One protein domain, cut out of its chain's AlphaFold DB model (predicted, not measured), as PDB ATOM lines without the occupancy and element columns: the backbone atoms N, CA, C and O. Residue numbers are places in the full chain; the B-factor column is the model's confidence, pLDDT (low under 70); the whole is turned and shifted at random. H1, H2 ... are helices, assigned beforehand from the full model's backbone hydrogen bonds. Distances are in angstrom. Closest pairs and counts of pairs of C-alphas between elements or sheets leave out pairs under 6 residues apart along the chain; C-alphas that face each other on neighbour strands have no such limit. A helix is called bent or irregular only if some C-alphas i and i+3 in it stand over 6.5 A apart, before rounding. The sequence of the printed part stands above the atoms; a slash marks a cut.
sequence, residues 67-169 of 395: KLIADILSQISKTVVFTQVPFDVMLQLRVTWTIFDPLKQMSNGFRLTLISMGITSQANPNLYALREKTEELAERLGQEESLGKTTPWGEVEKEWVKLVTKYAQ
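AT A GLANCE: This is residues 67 to 169 of the 395 residues of an uncharacterized protein of Nematocida parisii (strain ERTm1 / ATCC PRA-289) (UniProt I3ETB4). Five helices make a closed ring of contacts, in the order H1, H2, H5, H4, H3 and back to H1. H3, H4 and H5 run back and forth along one side, their centres making a triangle in which H4 packs on H3 along much of its length and on H5 with residues 127 to 134, and the hairpin of H1 and H2 covers the other side at a steep tilt, H1 packing on H3 and residues 86 to 90 of H2 packing on H5. The printed part has 103 residues, with five named helices, H1 to H5 in order along the chain, and no named strand; the class is all helix. It is compact, with a radius of gyration of the C-alphas of 12.7 A, and the C-alphas span 36 by 27 by 22 A.

IN THESE COORDINATES: H1 is residues 67 to 79, 18.1 A from first to last C-alpha, beginning at C-alpha 67 at (34.957, 11.578, -4.320). H2 is residues 86 to 100, 21.2 A long. H3 is residues 108 to 118, 15.2 A long. H4, the longest, is residues 125 to 146 and runs 32.0 A from C-alpha 125 at (61.086, 6.185, -7.542); it is irregular, with C-alphas 126 and 129 7.2 A apart. H5 is residues 153 to 167, 20.4 A long, ending at C-alpha 167 at (59.204, -5.219, -9.347).

HOW THE PARTS SIT: H1 and H2 form a helical hairpin and touch at a shallow tilt of 28 degrees, opposite ways; their closest C-alphas, of Ile 72 and Phe 100, are 6.9 A apart. H1 also touches H3, at a steep tilt of 61 degrees, the same way, closest at the C-alphas of Ser 77 and Gly 118, 4.9 A apart. H2 touches H5 with residues 86 to 90 alone, at a steep tilt of 46 degrees, opposite ways; the closest C-alphas, of Pro 86 and Val 161, are 5.8 A apart. H3 and H4 form a hairpin at a shallow tilt of 22 degrees, opposite ways, and touch with 27 pairs of C-alphas within 8 A, the closest those of Gly 109 and Ala 138 at 4.5 A. H4 and H5 form another hairpin at a shallow tilt of 26 degrees, opposite ways; H4 touches H5 with residues 127 to 134 alone, closest at the C-alphas of Leu 130 and Tyr 167, 4.9 A apart. H3 and H5 are close but not clearly touching. H2 and H3 are only just apart, with their closest C-alphas 8.4 A from each other. In H1, H2, H3 and H5 every O i to N i+4 pair is within hydrogen-bond range; in H4, 16 of 18 are.

THE WHOLE: The two C-alphas farthest apart, of Ala 123 and Gly 148, are 36.6 A from each other. The printed part has no cut, and the four links between the helices are short. The mean pLDDT of the printed part is 85.0; residues 121 to 126 and residue 169 are under 70.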
ATOM      1  N   LYS A  67      34.622  11.557  -5.746       86.81
ATOM      2  CA  LYS A  67      34.957  11.578  -4.320       86.81
ATOM      3  C   LYS A  67      35.411  10.200  -3.834       86.81
ATOM      4  O   LYS A  67      36.458  10.101  -3.208       86.81
ATOM      5  N   LEU A  68      34.672   9.146  -4.187       87.50
ATOM      6  CA  LEU A  68      35.026   7.770  -3.839       87.50
ATOM      7  C   LEU A  68      36.385   7.371  -4.433       87.50
ATOM      8  O   LEU A  68      37.207   6.781  -3.739       87.50
ATOM      9  N   ILE A  69      36.657   7.752  -5.686       87.56
ATOM     10  CA  ILE A  69      37.968   7.532  -6.320       87.56
ATOM     11  C   ILE A  69      39.078   8.224  -5.517       87.56
ATOM     12  O   ILE A  69      40.085   7.598  -5.192       87.56
ATOM     13  N   ALA A  70      38.894   9.498  -5.164       84.69
ATOM     14  CA  ALA A  70      39.878  10.249  -4.387       84.69
ATOM     15  C   ALA A  70      40.132   9.624  -3.002       84.69
ATOM     16  O   ALA A  70      41.286   9.534  -2.572       84.69
ATOM     17  N   ASP A  71      39.080   9.148  -2.333       88.31
ATOM     18  CA  ASP A  71      39.174   8.492  -1.028       88.31
ATOM     19  C   ASP A  71      39.943   7.163  -1.120       88.31
ATOM     20  O   ASP A  71      40.854   6.928  -0.319       88.31
ATOM     21  N   ILE A  72      39.677   6.346  -2.148       90.06
ATOM     22  CA  ILE A  72      40.419   5.101  -2.410       90.06
ATOM     23  C   ILE A  72      41.900   5.396  -2.669       90.06
ATOM     24  O   ILE A  72      42.770   4.778  -2.054       90.06
ATOM     25  N   LEU A  73      42.214   6.359  -3.540       88.50
ATOM     26  CA  LEU A  73      43.601   6.724  -3.854       88.50
ATOM     27  C   LEU A  73      44.346   7.252  -2.620       88.50
ATOM     28  O   LEU A  73      45.508   6.907  -2.387       88.50
ATOM     29  N   SER A  74      43.672   8.060  -1.798       86.06
ATOM     30  CA  SER A  74      44.196   8.530  -0.512       86.06
ATOM     31  C   SER A  74      44.480   7.355   0.427       86.06
ATOM     32  O   SER A  74      45.548   7.312   1.036       86.06
ATOM     33  N   GLN A  75      43.575   6.375   0.511       89.19
ATOM     34  CA  GLN A  75      43.781   5.188   1.334       89.19
ATOM     35  C   GLN A  75      44.974   4.362   0.844       89.19
ATOM     36  O   GLN A  75      45.881   4.090   1.632       89.19
ATOM     37  N   ILE A  76      45.013   4.005  -0.445       88.38
ATOM     38  CA  ILE A  76      46.091   3.195  -1.033       88.38
ATOM     39  C   ILE A  76      47.444   3.877  -0.816       88.38
ATOM     40  O   ILE A  76      48.363   3.266  -0.276       88.38
ATOM     41  N   SER A  77      47.558   5.160  -1.162       83.44
ATOM     42  CA  SER A  77      48.827   5.893  -1.072       83.44
ATOM     43  C   SER A  77      49.356   6.058   0.358       83.44
ATOM     44  O   SER A  77      50.571   6.121   0.548       83.44
ATOM     45  N   LYS A  78      48.474   6.129   1.364       83.88
ATOM     46  CA  LYS A  78      48.859   6.292   2.777       83.88
ATOM     47  C   LYS A  78      49.109   4.977   3.501       83.88
ATOM     48  O   LYS A  78      49.924   4.949   4.419       83.88
ATOM     49  N   THR A  79      48.379   3.922   3.147       84.12
ATOM     50  CA  THR A  79      48.352   2.684   3.941       84.12
ATOM     51  C   THR A  79      49.093   1.530   3.292       84.12
ATOM     52  O   THR A  79      49.621   0.683   4.012       84.12
ATOM     53  N   VAL A  80      49.176   1.498   1.959       86.31
ATOM     54  CA  VAL A  80      49.756   0.363   1.247       86.31
ATOM     55  C   VAL A  80      51.259   0.555   1.089       86.31
ATOM     56  O   VAL A  80      51.733   1.413   0.341       86.31
ATOM     57  N   VAL A  81      52.036  -0.283   1.771       85.81
ATOM     58  CA  VAL A  81      53.499  -0.245   1.701       85.81
ATOM     59  C   VAL A  81      53.975  -1.239   0.650       85.81
ATOM     60  O   VAL A  81      54.382  -2.355   0.961       85.81
ATOM     61  N   PHE A  82      53.973  -0.820  -0.616       82.81
ATOM     62  CA  PHE A  82      54.300  -1.690  -1.756       82.81
ATOM     63  C   PHE A  82      55.691  -2.342  -1.699       82.81
ATOM     64  O   PHE A  82      55.915  -3.324  -2.393       82.81
ATOM     65  N   THR A  83      56.619  -1.843  -0.875       78.75
ATOM     66  CA  THR A  83      57.945  -2.448  -0.650       78.75
ATOM     67  C   THR A  83      57.959  -3.531   0.437       78.75
ATOM     68  O   THR A  83      59.038  -3.960   0.842       78.75
ATOM     69  N   GLN A  84      56.815  -3.942   0.981       75.31
ATOM     70  CA  GLN A  84      56.733  -5.083   1.897       75.31
ATOM     71  C   GLN A  84      56.716  -6.416   1.141       75.31
ATOM     72  O   GLN A  84      56.840  -6.471  -0.086       75.31
ATOM     73  N   VAL A  85      56.615  -7.519   1.888       76.06
ATOM     74  CA  VAL A  85      56.378  -8.827   1.280       76.06
ATOM     75  C   VAL A  85      55.013  -8.822   0.573       76.06
ATOM     76  O   VAL A  85      54.061  -8.244   1.096       76.06
ATOM     77  N   PRO A  86      54.881  -9.469  -0.600       77.00
ATOM     78  CA  PRO A  86      53.675  -9.378  -1.428       77.00
ATOM     79  C   PRO A  86      52.373  -9.734  -0.702       77.00
ATOM     80  O   PRO A  86      51.333  -9.150  -0.987       77.00
ATOM     81  N   PHE A  87      52.433 -10.672   0.244       76.56
ATOM     82  CA  PHE A  87      51.279 -11.075   1.044       76.56
ATOM     83  C   PHE A  87      50.723  -9.926   1.900       76.56
ATOM     84  O   PHE A  87      49.517  -9.698   1.904       76.56
ATOM     85  N   ASP A  88      51.590  -9.158   2.562       78.19
ATOM     86  CA  ASP A  88      51.172  -8.038   3.415       78.19
ATOM     87  C   ASP A  88      50.567  -6.906   2.578       78.19
ATOM     88  O   ASP A  88      49.555  -6.312   2.953       78.19
ATOM     89  N   VAL A  89      51.142  -6.663   1.396       83.88
ATOM     90  CA  VAL A  89      50.608  -5.704   0.422       83.88
ATOM     91  C   VAL A  89      49.198  -6.117  -0.018       83.88
ATOM     92  O   VAL A  89      48.289  -5.287  -0.053       83.88
ATOM     93  N   MET A  90      48.987  -7.408  -0.301       84.38
ATOM     94  CA  MET A  90      47.662  -7.931  -0.645       84.38
ATOM     95  C   MET A  90      46.658  -7.779   0.491       84.38
ATOM     96  O   MET A  90      45.509  -7.421   0.242       84.38
ATOM     97  N   LEU A  91      47.079  -8.029   1.732       84.88
ATOM     98  CA  LEU A  91      46.215  -7.885   2.896       84.88
ATOM     99  C   LEU A  91      45.748  -6.431   3.064       84.88
ATOM    100  O   LEU A  91      44.558  -6.188   3.250       84.88
ATOM    101  N   GLN A  92      46.655  -5.462   2.914       86.69
ATOM    102  CA  GLN A  92      46.338  -4.028   2.985       86.69
ATOM    103  C   GLN A  92      45.365  -3.597   1.874       86.69
ATOM    104  O   GLN A  92      44.410  -2.852   2.116       86.69
ATOM    105  N   LEU A  93      45.560  -4.108   0.656       88.94
ATOM    106  CA  LEU A  93      44.640  -3.856  -0.453       88.94
ATOM    107  C   LEU A  93      43.277  -4.505  -0.230       88.94
ATOM    108  O   LEU A  93      42.258  -3.881  -0.508       88.94
ATOM    109  N   ARG A  94      43.232  -5.722   0.319       88.31
ATOM    110  CA  ARG A  94      41.971  -6.395   0.646       88.31
ATOM    111  C   ARG A  94      41.157  -5.580   1.646       88.31
ATOM    112  O   ARG A  94      39.976  -5.374   1.406       88.31
ATOM    113  N   VAL A  95      41.796  -5.048   2.690       88.81
ATOM    114  CA  VAL A  95      41.149  -4.136   3.648       88.81
ATOM    115  C   VAL A  95      40.584  -2.903   2.940       88.81
ATOM    116  O   VAL A  95      39.445  -2.520   3.192       88.81
ATOM    117  N   THR A  96      41.341  -2.313   2.010       89.94
ATOM    118  CA  THR A  96      40.863  -1.176   1.203       89.94
ATOM    119  C   THR A  96      39.595  -1.543   0.425       89.94
ATOM    120  O   THR A  96      38.606  -0.813   0.476       89.94
ATOM    121  N   TRP A  97      39.575  -2.698  -0.242       90.00
ATOM    122  CA  TRP A  97      38.415  -3.127  -1.027       90.00
ATOM    123  C   TRP A  97      37.210  -3.507  -0.178       90.00
ATOM    124  O   TRP A  97      36.088  -3.224  -0.577       90.00
ATOM    125  N   THR A  98      37.411  -4.074   1.009       88.81
ATOM    126  CA  THR A  98      36.309  -4.343   1.939       88.81
ATOM    127  C   THR A  98      35.597  -3.058   2.366       88.81
ATOM    128  O   THR A  98      34.384  -3.072   2.542       88.81
ATOM    129  N   ILE A  99      36.324  -1.944   2.500       89.06
ATOM    130  CA  ILE A  99      35.749  -0.652   2.896       89.06
ATOM    131  C   ILE A  99      35.028   0.022   1.721       89.06
ATOM    132  O   ILE A  99      33.913   0.513   1.882       89.06
ATOM    133  N   PHE A 100      35.665   0.069   0.549       89.38
ATOM    134  CA  PHE A 100      35.212   0.922  -0.559       89.38
ATOM    135  C   PHE A 100      34.483   0.184  -1.687       89.38
ATOM    136  O   PHE A 100      33.833   0.827  -2.508       89.38
ATOM    137  N   ASP A 101      34.581  -1.143  -1.742       88.94
ATOM    138  CA  ASP A 101      33.903  -1.991  -2.730       88.94
ATOM    139  C   ASP A 101      33.389  -3.313  -2.101       88.94
ATOM    140  O   ASP A 101      33.707  -4.408  -2.582       88.94
ATOM    141  N   PRO A 102      32.589  -3.255  -1.011       86.38
ATOM    142  CA  PRO A 102      32.145  -4.448  -0.279       86.38
ATOM    143  C   PRO A 102      31.289  -5.392  -1.134       86.38
ATOM    144  O   PRO A 102      31.342  -6.611  -0.973       86.38
ATOM    145  N   LEU A 103      30.528  -4.833  -2.079       86.62
ATOM    146  CA  LEU A 103      29.662  -5.577  -2.998       86.62
ATOM    147  C   LEU A 103      30.389  -6.045  -4.268       86.62
ATOM    148  O   LEU A 103      29.766  -6.653  -5.137       86.62
ATOM    149  N   LYS A 104      31.699  -5.787  -4.375       84.25
ATOM    150  CA  LYS A 104      32.554  -6.178  -5.501       84.25
ATOM    151  C   LYS A 104      32.038  -5.697  -6.866       84.25
ATOM    152  O   LYS A 104      32.141  -6.428  -7.849       84.25
ATOM    153  N   GLN A 105      31.493  -4.485  -6.919       86.00
ATOM    154  CA  GLN A 105      30.890  -3.896  -8.115       86.00
ATOM    155  C   GLN A 105      31.935  -3.368  -9.102       86.00
ATOM    156  O   GLN A 105      31.663  -3.291 -10.299       86.00
ATOM    157  N   MET A 106      33.133  -3.016  -8.627       88.69
ATOM    158  CA  MET A 106      34.195  -2.535  -9.509       88.69
ATOM    159  C   MET A 106      34.784  -3.674 -10.340       88.69
ATOM    160  O   MET A 106      35.060  -4.764  -9.827       88.69
ATOM    161  N   SER A 107      35.041  -3.390 -11.618       90.31
ATOM    162  CA  SER A 107      35.745  -4.322 -12.496       90.31
ATOM    163  C   SER A 107      37.192  -4.528 -12.035       90.31
ATOM    164  O   SER A 107      37.781  -3.686 -11.345       90.31
ATOM    165  N   ASN A 108      37.791  -5.659 -12.405       91.50
ATOM    166  CA  ASN A 108      39.143  -5.990 -11.962       91.50
ATOM    167  C   ASN A 108      40.184  -5.104 -12.660       91.50
ATOM    168  O   ASN A 108      41.147  -4.679 -12.015       91.50
ATOM    169  N   GLY A 109      39.956  -4.760 -13.933       90.38
ATOM    170  CA  GLY A 109      40.746  -3.760 -14.655       90.38
ATOM    171  C   GLY A 109      40.689  -2.381 -13.988       90.38
ATOM    172  O   GLY A 109      41.722  -1.729 -13.794       90.38
ATOM    173  N   PHE A 110      39.504  -1.962 -13.531       90.31
ATOM    174  CA  PHE A 110      39.351  -0.688 -12.828       90.31
ATOM    175  C   PHE A 110      40.036  -0.690 -11.453       90.31
ATOM    176  O   PHE A 110      40.757   0.253 -11.125       90.31
ATOM    177  N   ARG A 111      39.917  -1.773 -10.672       91.94
ATOM    178  CA  ARG A 111      40.641  -1.912  -9.392       91.94
ATOM    179  C   ARG A 111      42.152  -1.786  -9.563       91.94
ATOM    180  O   ARG A 111      42.797  -1.087  -8.784       91.94
ATOM    181  N   LEU A 112      42.729  -2.432 -10.578       92.88
ATOM    182  CA  LEU A 112      44.167  -2.331 -10.844       92.88
ATOM    183  C   LEU A 112      44.587  -0.942 -11.323       92.88
ATOM    184  O   LEU A 112      45.665  -0.488 -10.948       92.88
ATOM    185  N   THR A 113      43.726  -0.249 -12.071       89.81
ATOM    186  CA  THR A 113      43.929   1.164 -12.419       89.81
ATOM    187  C   THR A 113      44.016   2.038 -11.163       89.81
ATOM    188  O   THR A 113      44.916   2.863 -11.031       89.81
ATOM    189  N   LEU A 114      43.129   1.833 -10.186       89.69
ATOM    190  CA  LEU A 114      43.187   2.567  -8.918       89.69
ATOM    191  C   LEU A 114      44.445   2.219  -8.106       89.69
ATOM    192  O   LEU A 114      45.062   3.104  -7.512       89.69
ATOM    193  N   ILE A 115      44.869   0.951  -8.114       92.44
ATOM    194  CA  ILE A 115      46.122   0.527  -7.471       92.44
ATOM    195  C   ILE A 115      47.316   1.219  -8.118       92.44
ATOM    196  O   ILE A 115      48.145   1.774  -7.398       92.44
ATOM    197  N   SER A 116      47.416   1.218  -9.450       89.69
ATOM    198  CA  SER A 116      48.550   1.829 -10.145       89.69
ATOM    199  C   SER A 116      48.632   3.335  -9.907       89.69
ATOM    200  O   SER A 116      49.714   3.847  -9.616       89.69
ATOM    201  N   MET A 117      47.493   4.031  -9.933       84.25
ATOM    202  CA  MET A 117      47.399   5.450  -9.585       84.25
ATOM    203  C   MET A 117      47.796   5.720  -8.127       84.25
ATOM    204  O   MET A 117      48.418   6.741  -7.836       84.25
ATOM    205  N   GLY A 118      47.470   4.799  -7.215       84.00
ATOM    206  CA  GLY A 118      47.851   4.869  -5.804       84.00
ATOM    207  C   GLY A 118      49.337   4.595  -5.528       84.00
ATOM    208  O   GLY A 118      49.827   4.954  -4.455       84.00
ATOM    209  N   ILE A 119      50.083   4.007  -6.474       84.69
ATOM    210  CA  ILE A 119      51.534   3.813  -6.351       84.69
ATOM    211  C   ILE A 119      52.251   5.156  -6.553       84.69
ATOM    212  O   ILE A 119      52.422   5.665  -7.664       84.69
ATOM    213  N   THR A 120      52.750   5.721  -5.453       76.69
ATOM    214  CA  THR A 120      53.405   7.035  -5.416       76.69
ATOM    215  C   THR A 120      54.865   6.980  -5.885       76.69
ATOM    216  O   THR A 120      55.808   7.171  -5.117       76.69
ATOM    217  N   SER A 121      55.082   6.780  -7.188       60.03
ATOM    218  CA  SER A 121      56.429   6.769  -7.792       60.03
ATOM    219  C   SER A 121      57.212   8.081  -7.604       60.03
ATOM    220  O   SER A 121      58.438   8.063  -7.589       60.03
ATOM    221  N   GLN A 122      56.530   9.214  -7.393       59.19
ATOM    222  CA  GLN A 122      57.174  10.483  -7.023       59.19
ATOM    223  C   GLN A 122      57.814  10.435  -5.625       59.19
ATOM    224  O   GLN A 122      58.892  10.989  -5.427       59.19
ATOM    225  N   ALA A 123      57.166   9.768  -4.664       61.09
ATOM    226  CA  ALA A 123      57.665   9.624  -3.297       61.09
ATOM    227  C   ALA A 123      58.693   8.488  -3.182       61.09
ATOM    228  O   ALA A 123      59.659   8.589  -2.428       61.09
ATOM    229  N   ASN A 124      58.508   7.416  -3.956       67.19
ATOM    230  CA  ASN A 124      59.455   6.314  -4.052       67.19
ATOM    231  C   ASN A 124      59.696   5.930  -5.521       67.19
ATOM    232  O   ASN A 124      58.965   5.096  -6.065       67.19
ATOM    233  N   PRO A 125      60.760   6.467  -6.147       66.06
ATOM    234  CA  PRO A 125      61.086   6.185  -7.542       66.06
ATOM    235  C   PRO A 125      61.215   4.694  -7.849       66.06
ATOM    236  O   PRO A 125      60.870   4.268  -8.947       66.06
ATOM    237  N   ASN A 126      61.640   3.879  -6.873       68.69
ATOM    238  CA  ASN A 126      61.829   2.433  -7.035       68.69
ATOM    239  C   ASN A 126      60.546   1.690  -7.431       68.69
ATOM    240  O   ASN A 126      60.611   0.621  -8.027       68.69
ATOM    241  N   LEU A 127      59.380   2.272  -7.153       79.56
ATOM    242  CA  LEU A 127      58.097   1.675  -7.498       79.56
ATOM    243  C   LEU A 127      57.651   1.973  -8.936       79.56
ATOM    244  O   LEU A 127      56.613   1.466  -9.348       79.56
ATOM    245  N   TYR A 128      58.413   2.749  -9.717       79.19
ATOM    246  CA  TYR A 128      58.045   3.111 -11.090       79.19
ATOM    247  C   TYR A 128      57.770   1.884 -11.969       79.19
ATOM    248  O   TYR A 128      56.701   1.782 -12.558       79.19
ATOM    249  N   ALA A 129      58.678   0.904 -11.972       78.56
ATOM    250  CA  ALA A 129      58.503  -0.316 -12.762       78.56
ATOM    251  C   ALA A 129      57.310  -1.162 -12.280       78.56
ATOM    252  O   ALA A 129      56.663  -1.834 -13.076       78.56
ATOM    253  N   LEU A 130      57.008  -1.149 -10.976       86.81
ATOM    254  CA  LEU A 130      55.821  -1.830 -10.452       86.81
ATOM    255  C   LEU A 130      54.541  -1.135 -10.924       86.81
ATOM    256  O   LEU A 130      53.591  -1.814 -11.311       86.81
ATOM    257  N   ARG A 131      54.526   0.200 -10.898       87.75
ATOM    258  CA  ARG A 131      53.411   1.006 -11.389       87.75
ATOM    259  C   ARG A 131      53.152   0.734 -12.866       87.75
ATOM    260  O   ARG A 131      52.048   0.324 -13.193       87.75
ATOM    261  N   GLU A 132      54.171   0.863 -13.710       85.38
ATOM    262  CA  GLU A 132      54.086   0.615 -15.157       85.38
ATOM    263  C   GLU A 132      53.534  -0.786 -15.459       85.38
ATOM    264  O   GLU A 132      52.556  -0.938 -16.183       85.38
ATOM    265  N   LYS A 133      54.081  -1.832 -14.825       89.44
ATOM    266  CA  LYS A 133      53.588  -3.203 -15.039       89.44
ATOM    267  C   LYS A 133      52.189  -3.452 -14.489       89.44
ATOM    268  O   LYS A 133      51.493  -4.332 -14.988       89.44
ATOM    269  N   THR A 134      51.768  -2.694 -13.482       91.62
ATOM    270  CA  THR A 134      50.383  -2.734 -13.001       91.62
ATOM    271  C   THR A 134      49.444  -2.032 -13.985       91.62
ATOM    272  O   THR A 134      48.358  -2.546 -14.223       91.62
ATOM    273  N   GLU A 135      49.862  -0.912 -14.589       91.12
ATOM    274  CA  GLU A 135      49.113  -0.209 -15.644       91.12
ATOM    275  C   GLU A 135      48.926  -1.106 -16.881       91.12
ATOM    276  O   GLU A 135      47.797  -1.263 -17.337       91.12
ATOM    277  N   GLU A 136      49.979  -1.790 -17.348       90.81
ATOM    278  CA  GLU A 136      49.888  -2.755 -18.464       90.81
ATOM    279  C   GLU A 136      48.883  -3.886 -18.184       90.81
ATOM    280  O   GLU A 136      48.091  -4.266 -19.049       90.81
ATOM    281  N   LEU A 137      48.898  -4.436 -16.963       92.56
ATOM    282  CA  LEU A 137      47.954  -5.480 -16.561       92.56
ATOM    283  C   LEU A 137      46.516  -4.944 -16.493       92.56
ATOM    284  O   LEU A 137      45.587  -5.631 -16.920       92.56
ATOM    285  N   ALA A 138      46.335  -3.730 -15.969       92.06
ATOM    286  CA  ALA A 138      45.036  -3.072 -15.886       92.06
ATOM    287  C   ALA A 138      44.441  -2.822 -17.277       92.06
ATOM    288  O   ALA A 138      43.268  -3.119 -17.499       92.06
ATOM    289  N   GLU A 139      45.254  -2.344 -18.222       91.62
ATOM    290  CA  GLU A 139      44.836  -2.107 -19.604       91.62
ATOM    291  C   GLU A 139      44.409  -3.409 -20.289       91.62
ATOM    292  O   GLU A 139      43.325  -3.470 -20.870       91.62
ATOM    293  N   ARG A 140      45.211  -4.475 -20.158       93.94
ATOM    294  CA  ARG A 140      44.878  -5.791 -20.722       93.94
ATOM    295  C   ARG A 140      43.535  -6.304 -20.200       93.94
ATOM    296  O   ARG A 140      42.702  -6.751 -20.982       93.94
ATOM    297  N   LEU A 141      43.310  -6.210 -18.889       93.06
ATOM    298  CA  LEU A 141      42.050  -6.629 -18.273       93.06
ATOM    299  C   LEU A 141      40.880  -5.738 -18.698       93.06
ATOM    300  O   LEU A 141      39.811  -6.262 -18.980       93.06
ATOM    301  N   GLY A 142      41.077  -4.424 -18.817       89.81
ATOM    302  CA  GLY A 142      40.048  -3.513 -19.324       89.81
ATOM    303  C   GLY A 142      39.640  -3.829 -20.769       89.81
ATOM    304  O   GLY A 142      38.454  -3.806 -21.101       89.81
ATOM    305  N   GLN A 143      40.601  -4.196 -21.623       90.69
ATOM    306  CA  GLN A 143      40.327  -4.652 -22.988       90.69
ATOM    307  C   GLN A 143      39.541  -5.971 -22.991       90.69
ATOM    308  O   GLN A 143      38.537  -6.081 -23.695       90.69
ATOM    309  N   GLU A 144      39.937  -6.959 -22.184       90.94
ATOM    310  CA  GLU A 144      39.207  -8.227 -22.041       90.94
ATOM    311  C   GLU A 144      37.768  -8.011 -21.541       90.94
ATOM    312  O   GLU A 144      36.824  -8.542 -22.133       90.94
ATOM    313  N   GLU A 145      37.593  -7.171 -20.520       91.62
ATOM    314  CA  GLU A 145      36.294  -6.818 -19.941       91.62
ATOM    315  C   GLU A 145      35.386  -6.133 -20.973       91.62
ATOM    316  O   GLU A 145      34.204  -6.467 -21.068       91.62
ATOM    317  N   SER A 146      35.936  -5.244 -21.811       88.00
ATOM    318  CA  SER A 146      35.189  -4.591 -22.899       88.00
ATOM    319  C   SER A 146      34.689  -5.572 -23.968       88.00
ATOM    320  O   SER A 146      33.678  -5.324 -24.623       88.00
ATOM    321  N   LEU A 147      35.364  -6.717 -24.107       91.81
ATOM    322  CA  LEU A 147      34.974  -7.825 -24.981       91.81
ATOM    323  C   LEU A 147      34.054  -8.837 -24.273       91.81
ATOM    324  O   LEU A 147      33.762  -9.895 -24.833       91.81
ATOM    325  N   GLY A 148      33.619  -8.546 -23.042       87.50
ATOM    326  CA  GLY A 148      32.765  -9.417 -22.233       87.50
ATOM    327  C   GLY A 148      33.496 -10.598 -21.587       87.50
ATOM    328  O   GLY A 148      32.846 -11.497 -21.057       87.50
ATOM    329  N   LYS A 149      34.834 -10.622 -21.621       89.62
ATOM    330  CA  LYS A 149      35.643 -11.634 -20.933       89.62
ATOM    331  C   LYS A 149      36.008 -11.129 -19.545       89.62
ATOM    332  O   LYS A 149      36.705 -10.132 -19.405       89.62
ATOM    333  N   THR A 150      35.558 -11.832 -18.514       86.81
ATOM    334  CA  THR A 150      35.836 -11.471 -17.123       86.81
ATOM    335  C   THR A 150      36.782 -12.481 -16.485       86.81
ATOM    336  O   THR A 150      36.447 -13.645 -16.281       86.81
ATOM    337  N   THR A 151      37.983 -12.020 -16.146       88.88
ATOM    338  CA  THR A 151      38.967 -12.820 -15.407       88.88
ATOM    339  C   THR A 151      38.647 -12.748 -13.911       88.88
ATOM    340  O   THR A 151      38.544 -11.637 -13.383       88.88
ATOM    341  N   PRO A 152      38.481 -13.873 -13.187       90.06
ATOM    342  CA  PRO A 152      38.180 -13.858 -11.755       90.06
ATOM    343  C   PRO A 152      39.264 -13.151 -10.933       90.06
ATOM    344  O   PRO A 152      40.458 -13.324 -11.181       90.06
ATOM    345  N   TRP A 153      38.870 -12.420  -9.881       88.75
ATOM    346  CA  TRP A 153      39.821 -11.645  -9.067       88.75
ATOM    347  C   TRP A 153      40.954 -12.499  -8.482       88.75
ATOM    348  O   TRP A 153      42.094 -12.059  -8.447       88.75
ATOM    349  N   GLY A 154      40.677 -13.743  -8.080       87.19
ATOM    350  CA  GLY A 154      41.707 -14.636  -7.542       87.19
ATOM    351  C   GLY A 154      42.821 -14.988  -8.541       87.19
ATOM    352  O   GLY A 154      43.937 -15.300  -8.127       87.19
ATOM    353  N   GLU A 155      42.552 -14.938  -9.847       89.12
ATOM    354  CA  GLU A 155      43.577 -15.116 -10.884       89.12
ATOM    355  C   GLU A 155      44.377 -13.829 -11.091       89.12
ATOM    356  O   GLU A 155      45.610 -13.867 -11.114       89.12
ATOM    357  N   VAL A 156      43.680 -12.691 -11.126       90.12
ATOM    358  CA  VAL A 156      44.283 -11.354 -11.194       90.12
ATOM    359  C   VAL A 156      45.222 -11.113 -10.009       90.12
ATOM    360  O   VAL A 156      46.358 -10.683 -10.191       90.12
ATOM    361  N   GLU A 157      44.796 -11.471  -8.797       86.62
ATOM    362  CA  GLU A 157      45.576 -11.376  -7.560       86.62
ATOM    363  C   GLU A 157      46.878 -12.187  -7.651       86.62
ATOM    364  O   GLU A 157      47.950 -11.679  -7.323       86.62
ATOM    365  N   LYS A 158      46.829 -13.420  -8.172       85.25
ATOM    366  CA  LYS A 158      48.032 -14.249  -8.367       85.25
ATOM    367  C   LYS A 158      49.014 -13.618  -9.345       85.25
ATOM    368  O   LYS A 158      50.226 -13.694  -9.131       85.25
ATOM    369  N   GLU A 159      48.524 -13.047 -10.439       89.50
ATOM    370  CA  GLU A 159      49.375 -12.376 -11.420       89.50
ATOM    371  C   GLU A 159      49.983 -11.097 -10.844       89.50
ATOM    372  O   GLU A 159      51.194 -10.885 -10.941       89.50
ATOM    373  N   TRP A 160      49.182 -10.302 -10.140       88.44
ATOM    374  CA  TRP A 160      49.642  -9.075  -9.511       88.44
ATOM    375  C   TRP A 160      50.673  -9.333  -8.403       88.44
ATOM    376  O   TRP A 160      51.706  -8.665  -8.350       88.44
ATOM    377  N   VAL A 161      50.501 -10.382  -7.590       84.25
ATOM    378  CA  VAL A 161      51.509 -10.824  -6.608       84.25
ATOM    379  C   VAL A 161      52.853 -11.134  -7.274       84.25
ATOM    380  O   VAL A 161      53.907 -10.783  -6.730       84.25
ATOM    381  N   LYS A 162      52.859 -11.750  -8.466       82.50
ATOM    382  CA  LYS A 162      54.103 -11.975  -9.225       82.50
ATOM    383  C   LYS A 162      54.746 -10.652  -9.636       82.50
ATOM    384  O   LYS A 162      55.973 -10.538  -9.561       82.50
ATOM    385  N   LEU A 163      53.951  -9.655 -10.030       85.50
ATOM    386  CA  LEU A 163      54.453  -8.317 -10.347       85.50
ATOM    387  C   LEU A 163      55.076  -7.650  -9.118       85.50
ATOM    388  O   LEU A 163      56.236  -7.244  -9.181       85.50
ATOM    389  N   VAL A 164      54.379  -7.617  -7.978       82.94
ATOM    390  CA  VAL A 164      54.915  -7.062  -6.721       82.94
ATOM    391  C   VAL A 164      56.224  -7.750  -6.346       82.94
ATOM    392  O   VAL A 164      57.239  -7.085  -6.162       82.94
ATOM    393  N   THR A 165      56.252  -9.083  -6.347       74.69
ATOM    394  CA  THR A 165      57.464  -9.866  -6.041       74.69
ATOM    395  C   THR A 165      58.643  -9.475  -6.934       74.69
ATOM    396  O   THR A 165      59.777  -9.352  -6.470       74.69
ATOM    397  N   LYS A 166      58.387  -9.285  -8.232       76.69
ATOM    398  CA  LYS A 166      59.426  -9.051  -9.236       76.69
ATOM    399  C   LYS A 166      59.878  -7.595  -9.322       76.69
ATOM    400  O   LYS A 166      61.033  -7.363  -9.692       76.69
ATOM    401  N   TYR A 167      58.993  -6.637  -9.043       78.19
ATOM    402  CA  TYR A 167      59.204  -5.219  -9.347       78.19
ATOM    403  C   TYR A 167      59.212  -4.302  -8.114       78.19
ATOM    404  O   TYR A 167      59.893  -3.287  -8.165       78.19
ATOM    405  N   ALA A 168      58.584  -4.658  -6.986       73.25
ATOM    406  CA  ALA A 168      58.531  -3.791  -5.797       73.25
ATOM    407  C   ALA A 168      59.897  -3.497  -5.158       73.25
ATOM    408  O   ALA A 168      60.110  -2.436  -4.577       73.25
ATOM    409  N   GLN A 169      60.825  -4.453  -5.255       66.50
ATOM    410  CA  GLN A 169      62.188  -4.336  -4.719       66.50
ATOM    411  C   GLN A 169      63.210  -3.931  -5.781       66.50
ATOM    412  O   GLN A 169      64.409  -3.839  -5.493       66.50
TER     413      GLN A 169